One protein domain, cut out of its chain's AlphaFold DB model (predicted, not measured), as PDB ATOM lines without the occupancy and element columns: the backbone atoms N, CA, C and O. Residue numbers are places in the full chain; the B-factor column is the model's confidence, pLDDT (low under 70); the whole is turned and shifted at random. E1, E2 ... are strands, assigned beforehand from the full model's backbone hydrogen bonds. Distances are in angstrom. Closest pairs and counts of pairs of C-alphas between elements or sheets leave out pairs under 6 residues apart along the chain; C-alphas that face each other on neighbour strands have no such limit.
ATOM      1  N   PRO A   2     171.167 126.725 122.746       43.91
ATOM      2  CA  PRO A   2     172.148 125.687 122.999       43.91
ATOM      3  C   PRO A   2     173.480 126.166 122.420       43.91
ATOM      4  O   PRO A   2     173.616 126.370 121.222       43.91
ATOM      5  N   TRP A   3     174.418 126.430 123.319       42.34
ATOM      6  CA  TRP A   3     175.810 126.802 123.057       42.34
ATOM      7  C   TRP A   3     176.705 125.540 123.038       42.34
ATOM      8  O   TRP A   3     177.904 125.617 123.265       42.34
ATOM      9  N   ASP A   4     176.100 124.369 122.817       44.78
ATOM     10  CA  ASP A   4     176.715 123.036 122.952       44.78
ATOM     11  C   ASP A   4     177.046 122.381 121.598       44.78
ATOM     12  O   ASP A   4     177.247 121.175 121.515       44.78
ATOM     13  N   GLU A   5     177.139 123.164 120.524       44.25
ATOM     14  CA  GLU A   5     177.741 122.718 119.257       44.25
ATOM     15  C   GLU A   5     179.201 123.186 119.200       44.25
ATOM     16  O   GLU A   5     179.621 123.935 118.323       44.25
ATOM     17  N   ALA A   6     179.991 122.796 120.201       46.94
ATOM     18  CA  ALA A   6     181.442 122.858 120.090       46.94
ATOM     19  C   ALA A   6     181.881 121.610 119.315       46.94
ATOM     20  O   ALA A   6     182.069 120.541 119.897       46.94
ATOM     21  N   GLY A   7     181.952 121.727 117.990       55.81
ATOM     22  CA  GLY A   7     182.401 120.645 117.124       55.81
ATOM     23  C   GLY A   7     183.786 120.112 117.488       55.81
ATOM     24  O   GLY A   7     184.580 120.768 118.164       55.81
ATOM     25  N   ILE A   8     184.069 118.887 117.046       62.06
ATOM     26  CA  ILE A   8     185.313 118.183 117.372       62.06
ATOM     27  C   ILE A   8     186.489 118.910 116.712       62.06
ATOM     28  O   ILE A   8     186.657 118.854 115.494       62.06
ATOM     29  N   GLU A   9     187.323 119.565 117.518       72.88
ATOM     30  CA  GLU A   9     188.571 120.170 117.050       72.88
ATOM     31  C   GLU A   9     189.556 119.079 116.608       72.88
ATOM     32  O   GLU A   9     189.909 118.185 117.381       72.88
ATOM     33  N   ARG A  10     190.041 119.167 115.365       79.06
ATOM     34  CA  ARG A  10     191.059 118.258 114.821       79.06
ATOM     35  C   ARG A  10     192.417 118.940 114.828       79.06
ATOM     36  O   ARG A  10     192.562 120.058 114.336       79.06
ATOM     37  N   SER A  11     193.438 118.277 115.360       86.88
ATOM     38  CA  SER A  11     194.805 118.802 115.315       86.88
ATOM     39  C   SER A  11     195.426 118.583 113.938       86.88
ATOM     40  O   SER A  11     195.395 117.457 113.435       86.88
ATOM     41  N   PHE A  12     196.060 119.613 113.382       88.88
ATOM     42  CA  PHE A  12     196.871 119.491 112.172       88.88
ATOM     43  C   PHE A  12     198.334 119.854 112.430       88.88
ATOM     44  O   PHE A  12     198.652 120.664 113.307       88.88
ATOM     45  N   THR A  13     199.211 119.286 111.607       92.25
ATOM     46  CA  THR A  13     200.642 119.573 111.569       92.25
ATOM     47  C   THR A  13     201.071 119.820 110.127       92.25
ATOM     48  O   THR A  13     200.801 119.021 109.240       92.25
ATOM     49  N   LEU A  14     201.767 120.926 109.884       92.00
ATOM     50  CA  LEU A  14     202.453 121.212 108.629       92.00
ATOM     51  C   LEU A  14     203.959 121.150 108.876       92.00
ATOM     52  O   LEU A  14     204.498 121.974 109.613       92.00
ATOM     53  N   ARG A  15     204.637 120.177 108.273       93.69
ATOM     54  CA  ARG A  15     206.038 119.844 108.551       93.69
ATOM     55  C   ARG A  15     206.892 119.915 107.295       93.69
ATOM     56  O   ARG A  15     206.457 119.503 106.224       93.69
ATOM     57  N   LEU A  16     208.116 120.413 107.434       93.56
ATOM     58  CA  LEU A  16     209.101 120.423 106.358       93.56
ATOM     59  C   LEU A  16     209.996 119.183 106.437       93.56
ATOM     60  O   LEU A  16     210.608 118.927 107.476       93.56
ATOM     61  N   THR A  17     210.118 118.456 105.329       95.38
ATOM     62  CA  THR A  17     211.009 117.297 105.199       95.38
ATOM     63  C   THR A  17     212.016 117.466 104.068       95.38
ATOM     64  O   THR A  17     211.757 118.188 103.104       95.38
ATOM     65  N   ASP A  18     213.156 116.794 104.175       94.31
ATOM     66  CA  ASP A  18     214.152 116.687 103.109       94.31
ATOM     67  C   ASP A  18     213.808 115.577 102.094       94.31
ATOM     68  O   ASP A  18     212.718 114.995 102.110       94.31
ATOM     69  N   SER A  19     214.741 115.305 101.179       91.50
ATOM     70  CA  SER A  19     214.611 114.288 100.131       91.50
ATOM     71  C   SER A  19     214.611 112.846 100.655       91.50
ATOM     72  O   SER A  19     214.097 111.963  99.965       91.50
ATOM     73  N   ALA A  20     215.133 112.602 101.860       92.06
ATOM     74  CA  ALA A  20     215.048 111.316 102.547       92.06
ATOM     75  C   ALA A  20     213.713 111.147 103.296       92.06
ATOM     76  O   ALA A  20     213.359 110.039 103.697       92.06
ATOM     77  N   GLY A  21     212.937 112.228 103.433       90.19
ATOM     78  CA  GLY A  21     211.703 112.266 104.211       90.19
ATOM     79  C   GLY A  21     211.933 112.584 105.687       90.19
ATOM     80  O   GLY A  21     210.974 112.571 106.461       90.19
ATOM     81  N   ASP A  22     213.166 112.912 106.071       92.88
ATOM     82  CA  ASP A  22     213.506 113.304 107.429       92.88
ATOM     83  C   ASP A  22     213.089 114.752 107.684       92.88
ATOM     84  O   ASP A  22     213.042 115.593 106.785       92.88
ATOM     85  N   SER A  23     212.740 115.058 108.935       92.62
ATOM     86  CA  SER A  23     212.309 116.410 109.299       92.62
ATOM     87  C   SER A  23     213.482 117.379 109.215       92.62
ATOM     88  O   SER A  23     214.513 117.161 109.852       92.62
ATOM     89  N   VAL A  24     213.301 118.486 108.494       91.56
ATOM     90  CA  VAL A  24     214.274 119.580 108.501       91.56
ATOM     91  C   VAL A  24     214.253 120.221 109.880       91.56
ATOM     92  O   VAL A  24     213.189 120.575 110.390       91.56
ATOM     93  N   LYS A  25     215.427 120.382 110.488       90.25
ATOM     94  CA  LYS A  25     215.567 120.932 111.836       90.25
ATOM     95  C   LYS A  25     216.207 122.311 111.802       90.25
ATOM     96  O   LYS A  25     217.160 122.546 111.064       90.25
ATOM     97  N   ILE A  26     215.684 123.215 112.617       83.31
ATOM     98  CA  ILE A  26     216.313 124.486 112.984       83.31
ATOM     99  C   ILE A  26     216.942 124.349 114.376       83.31
ATOM    100  O   ILE A  26     216.698 123.352 115.046       83.31
ATOM    101  N   HIS A  27     217.771 125.325 114.768       68.56
ATOM    102  CA  HIS A  27     218.420 125.506 116.081       68.56
ATOM    103  C   HIS A  27     217.930 124.583 117.221       68.56
ATOM    104  O   HIS A  27     216.729 124.481 117.469       68.56
ATOM    105  N   ASP A  28     218.871 123.975 117.949       73.56
ATOM    106  CA  ASP A  28     218.606 123.047 119.064       73.56
ATOM    107  C   ASP A  28     217.759 121.815 118.680       73.56
ATOM    108  O   ASP A  28     216.941 121.334 119.461       73.56
ATOM    109  N   ASP A  29     217.970 121.286 117.468       80.75
ATOM    110  CA  ASP A  29     217.357 120.043 116.962       80.75
ATOM    111  C   ASP A  29     215.820 120.099 116.817       80.75
ATOM    112  O   ASP A  29     215.147 119.073 116.700       80.75
ATOM    113  N   ARG A  30     215.239 121.306 116.782       84.94
ATOM    114  CA  ARG A  30     213.790 121.491 116.678       84.94
ATOM    115  C   ARG A  30     213.320 121.324 115.226       84.94
ATOM    116  O   ARG A  30     213.798 122.057 114.358       84.94
ATOM    117  N   PRO A  31     212.349 120.440 114.931       89.50
ATOM    118  CA  PRO A  31     211.810 120.308 113.583       89.50
ATOM    119  C   PRO A  31     211.090 121.586 113.140       89.50
ATOM    120  O   PRO A  31     210.456 122.283 113.936       89.50
ATOM    121  N   VAL A  32     211.174 121.884 111.847       90.25
ATOM    122  CA  VAL A  32     210.402 122.945 111.202       90.25
ATOM    123  C   VAL A  32     208.979 122.429 110.998       90.25
ATOM    124  O   VAL A  32     208.664 121.779 110.001       90.25
ATOM    125  N   GLU A  33     208.130 122.701 111.983       91.06
ATOM    126  CA  GLU A  33     206.723 122.311 111.997       91.06
ATOM    127  C   GLU A  33     205.824 123.450 112.494       91.06
ATOM    128  O   GLU A  33     206.198 124.243 113.364       91.06
ATOM    129  N   PHE A  34     204.608 123.495 111.962       88.06
ATOM    130  CA  PHE A  34     203.535 124.381 112.390       88.06
ATOM    131  C   PHE A  34     202.357 123.525 112.815       88.06
ATOM    132  O   PHE A  34     201.921 122.656 112.067       88.06
ATOM    133  N   ARG A  35     201.849 123.765 114.020       88.75
ATOM    134  CA  ARG A  35     200.722 123.022 114.578       88.75
ATOM    135  C   ARG A  35     199.557 123.962 114.797       88.75
ATOM    136  O   ARG A  35     199.757 125.111 115.191       88.75
ATOM    137  N   GLY A  36     198.357 123.459 114.579       84.62
ATOM    138  CA  GLY A  36     197.138 124.190 114.874       84.62
ATOM    139  C   GLY A  36     195.950 123.256 115.015       84.62
ATOM    140  O   GLY A  36     196.091 122.033 115.031       84.62
ATOM    141  N   GLN A  37     194.777 123.862 115.129       82.62
ATOM    142  CA  GLN A  37     193.509 123.161 115.239       82.62
ATOM    143  C   GLN A  37     192.600 123.609 114.097       82.62
ATOM    144  O   GLN A  37     192.556 124.793 113.758       82.62
ATOM    145  N   ILE A  38     191.906 122.653 113.492       76.00
ATOM    146  CA  ILE A  38     190.813 122.887 112.555       76.00
ATOM    147  C   ILE A  38     189.535 122.666 113.360       76.00
ATOM    148  O   ILE A  38     189.325 121.581 113.905       76.00
ATOM    149  N   GLY A  39     188.740 123.728 113.493       64.44
ATOM    150  CA  GLY A  39     187.410 123.661 114.095       64.44
ATOM    151  C   GLY A  39     186.423 122.908 113.203       64.44
ATOM    152  O   GLY A  39     186.776 122.454 112.116       64.44
ATOM    153  N   ASP A  40     185.191 122.786 113.681       64.31
ATOM    154  CA  ASP A  40     184.144 121.959 113.086       64.31
ATOM    155  C   ASP A  40     184.022 122.079 111.550       64.31
ATOM    156  O   ASP A  40     183.760 123.157 111.015       64.31
ATOM    157  N   GLY A  71     219.845 123.531 101.991       88.75
ATOM    158  CA  GLY A  71     220.945 123.347 101.061       88.75
ATOM    159  C   GLY A  71     220.556 123.789  99.655       88.75
ATOM    160  O   GLY A  71     219.457 123.516  99.172       88.75
ATOM    161  N   GLN A  72     221.466 124.483  98.980       89.44
ATOM    162  CA  GLN A  72     221.304 124.836  97.573       89.44
ATOM    163  C   GLN A  72     221.340 123.588  96.687       89.44
ATOM    164  O   GLN A  72     222.215 122.741  96.838       89.44
ATOM    165  N   GLY A  73     220.429 123.503  95.716       90.00
ATOM    166  CA  GLY A  73     220.314 122.353  94.818       90.00
ATOM    167  C   GLY A  73     219.587 121.147  95.416       90.00
ATOM    168  O   GLY A  73     219.403 120.165  94.700       90.00
ATOM    169  N   GLU A  74     219.154 121.231  96.673       92.00
ATOM    170  CA  GLU A  74     218.426 120.168  97.363       92.00
ATOM    171  C   GLU A  74     216.909 120.279  97.153       92.00
ATOM    172  O   GLU A  74     216.360 121.355  96.875       92.00
ATOM    173  N   CYS A  75     216.227 119.143  97.303       93.75
ATOM    174  CA  CYS A  75     214.773 119.035  97.239       93.75
ATOM    175  C   CYS A  75     214.182 118.842  98.637       93.75
ATOM    176  O   CYS A  75     214.701 118.070  99.441       93.75
ATOM    177  N   TYR A  76     213.056 119.502  98.881       94.88
ATOM    178  CA  TYR A  76     212.319 119.467 100.139       94.88
ATOM    179  C   TYR A  76     210.825 119.309  99.869       94.88
ATOM    180  O   TYR A  76     210.353 119.579  98.762       94.88
ATOM    181  N   ALA A  77     210.070 118.906 100.886       95.38
ATOM    182  CA  ALA A  77     208.621 118.803 100.810       95.38
ATOM    183  C   ALA A  77     207.945 119.356 102.065       95.38
ATOM    184  O   ALA A  77     208.373 119.091 103.185       95.38
ATOM    185  N   TRP A  78     206.860 120.099 101.870       93.25
ATOM    186  CA  TRP A  78     205.898 120.386 102.927       93.25
ATOM    187  C   TRP A  78     204.890 119.247 102.996       93.25
ATOM    188  O   TRP A  78     204.277 118.919 101.982       93.25
ATOM    189  N   ARG A  79     204.714 118.665 104.181       94.00
ATOM    190  CA  ARG A  79     203.743 117.606 104.470       94.00
ATOM    191  C   ARG A  79     202.679 118.131 105.411       94.00
ATOM    192  O   ARG A  79     203.005 118.701 106.452       94.00
ATOM    193  N   PHE A  80     201.429 117.956 105.021       90.94
ATOM    194  CA  PHE A  80     200.268 118.325 105.804       90.94
ATOM    195  C   PHE A  80     199.638 117.067 106.393       90.94
ATOM    196  O   PHE A  80     199.238 116.154 105.669       90.94
ATOM    197  N   GLU A  81     199.562 117.044 107.714       91.56
ATOM    198  CA  GLU A  81     199.095 115.923 108.510       91.56
ATOM    199  C   GLU A  81     197.914 116.355 109.373       91.56
ATOM    200  O   GLU A  81     197.932 117.438 109.960       91.56
ATOM    201  N   VAL A  82     196.910 115.495 109.503       86.94
ATOM    202  CA  VAL A  82     195.798 115.669 110.443       86.94
ATOM    203  C   VAL A  82     195.760 114.438 111.329       86.94
ATOM    204  O   VAL A  82     195.780 113.318 110.838       86.94
ATOM    205  N   GLU A  83     195.795 114.643 112.646       86.75
ATOM    206  CA  GLU A  83     195.828 113.555 113.643       86.75
ATOM    207  C   GLU A  83     196.953 112.519 113.427       86.75
ATOM    208  O   GLU A  83     196.863 111.375 113.866       86.75
ATOM    209  N   GLY A  84     198.048 112.939 112.785       85.75
ATOM    210  CA  GLY A  84     199.206 112.094 112.484       85.75
ATOM    211  C   GLY A  84     199.125 111.338 111.154       85.75
ATOM    212  O   GLY A  84     200.068 110.622 110.824       85.75
ATOM    213  N   GLU A  85     198.053 111.506 110.380       88.81
ATOM    214  CA  GLU A  85     197.922 110.965 109.025       88.81
ATOM    215  C   GLU A  85     198.286 112.028 107.980       88.81
ATOM    216  O   GLU A  85     197.747 113.135 108.006       88.81
ATOM    217  N   GLU A  86     199.200 111.707 107.055       89.69
ATOM    218  CA  GLU A  86     199.547 112.590 105.932       89.69
ATOM    219  C   GLU A  86     198.388 112.633 104.930       89.69
ATOM    220  O   GLU A  86     198.065 111.627 104.302       89.69
ATOM    221  N   LEU A  87     197.790 113.814 104.753       87.19
ATOM    222  CA  LEU A  87     196.698 114.026 103.799       87.19
ATOM    223  C   LEU A  87     197.179 114.651 102.488       87.19
ATOM    224  O   LEU A  87     196.558 114.462 101.443       87.19
ATOM    225  N   ALA A  88     198.262 115.430 102.533       87.75
ATOM    226  CA  ALA A  88     198.802 116.099 101.358       87.75
ATOM    227  C   ALA A  88     200.291 116.417 101.505       87.75
ATOM    228  O   ALA A  88     200.794 116.659 102.604       87.75
ATOM    229  N   SER A  89     200.982 116.517 100.369       92.12
ATOM    230  CA  SER A  89     202.357 117.000 100.316       92.12
ATOM    231  C   SER A  89     202.640 117.823  99.060       92.12
ATOM    232  O   SER A  89     202.020 117.650  98.010       92.12
ATOM    233  N   THR A  90     203.573 118.770  99.176       92.56
ATOM    234  CA  THR A  90     204.046 119.584  98.052       92.56
ATOM    235  C   THR A  90     205.562 119.725  98.079       92.56
ATOM    236  O   THR A  90     206.148 120.119  99.090       92.56
ATOM    237  N   SER A  91     206.202 119.381  96.959       94.00
ATOM    238  CA  SER A  91     207.659 119.355  96.825       94.00
ATOM    239  C   SER A  91     208.189 120.596  96.118       94.00
ATOM    240  O   SER A  91     207.569 121.121  95.193       94.00
ATOM    241  N   PHE A  92     209.384 121.033  96.507       92.44
ATOM    242  CA  PHE A  92     210.094 122.139  95.878       92.44
ATOM    243  C   PHE A  92     211.608 121.908  95.894       92.44
ATOM    244  O   PHE A  92     212.134 121.161  96.715       92.44
ATOM    245  N   ALA A  93     212.312 122.573  94.977       92.56
ATOM    246  CA  ALA A  93     213.768 122.546  94.904       92.56
ATOM    247  C   ALA A  93     214.344 123.927  95.229       92.56
ATOM    248  O   ALA A  93     213.824 124.953  94.776       92.56
ATOM    249  N   VAL A  94     215.441 123.953  95.982       90.00
ATOM    250  CA  VAL A  94     216.191 125.179  96.255       90.00
ATOM    251  C   VAL A  94     217.158 125.424  95.107       90.00
ATOM    252  O   VAL A  94     217.921 124.546  94.706       90.00
ATOM    253  N   ARG A  95     217.116 126.634  94.547       87.75
ATOM    254  CA  ARG A  95     218.003 127.015  93.441       87.75
ATOM    255  C   ARG A  95     219.470 126.986  93.891       87.75
ATOM    256  O   ARG A  95     219.764 127.229  95.059       87.75
ATOM    257  N   LYS A  96     220.356 126.674  92.944       76.75
ATOM    258  CA  LYS A  96     221.808 126.819  93.105       76.75
ATOM    259  C   LYS A  96     222.211 128.287  93.130       76.75
ATOM    260  O   LYS A  96     221.528 129.078  92.439       76.75
TER     261      LYS A  96
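This is residues 2 to 40 and 71 to 96 of the 96 residues of an uncharacterized protein of Sphaerisporangium rubeum (UniProt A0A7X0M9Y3). A single twisted sheet of four antiparallel strands, E2, E1, E3 and E4, with both faces bare of named helices, has a long loop, residues 18 to 32, joining E1 to E2 and reaching with its tip near residue 29 sideways past the edge strand E2, while a thin tail, residues 2 to 9, leads into the start of E1 and lengthens the whole. The printed part has 65 residues with no named helix and four named strands, E1, E2, E3 and E4, in the sheet order E2, E1, E3, E4, antiparallel throughout. Under half of the residues are in named elements, and the class is all strand. The whole is loose, with a radius of gyration of the C-alphas of 15.5 A, and spans 58 by 26 by 17 A, a rod whose length the tail helps to make.

E1, residues 10 to 17, begins with C-alpha 10 at (191.059, 118.258, 114.821) and is 22.2 A long. E2, residues 33 to 38, is 15.9 A long. E3, residues 75 to 82, is 23.4 A long. E4, residues 85 to 93, is 24.2 A long, bends by 57 degrees at residue 88 and ends with C-alpha 93 at (213.768, 122.546, 94.904).

E1 and E2 form an antiparallel hairpin at 159 degrees, with N 14 and O 34 2.8 A apart, within hydrogen-bond range. In the link between them, residues 25 to 26 pair antiparallel with residues 30 to 31. The inner strands E1 and E3 are antiparallel at 170 degrees; N 15 and O 79 are within hydrogen-bond range at 2.9 A. E3 and E4 form a hairpin, antiparallel at 160 degrees, with N 78 and O 90 within hydrogen-bond range at 2.9 A. The edge strands E2 and E4 are apart.

The C-alphas of Pro 2 and Lys 96, the two farthest apart, are 58.0 A apart. Residues 41 to 70 are not printed, and C-alphas 40 and 71 are 38.7 A apart across the cut. The link from E1 to E2 is long, with 15 residues; that from E3 to E4 is tight. Mean pLDDT of the printed part is 83.5; residues 2 to 8, 27 and 39 to 40 are under 70.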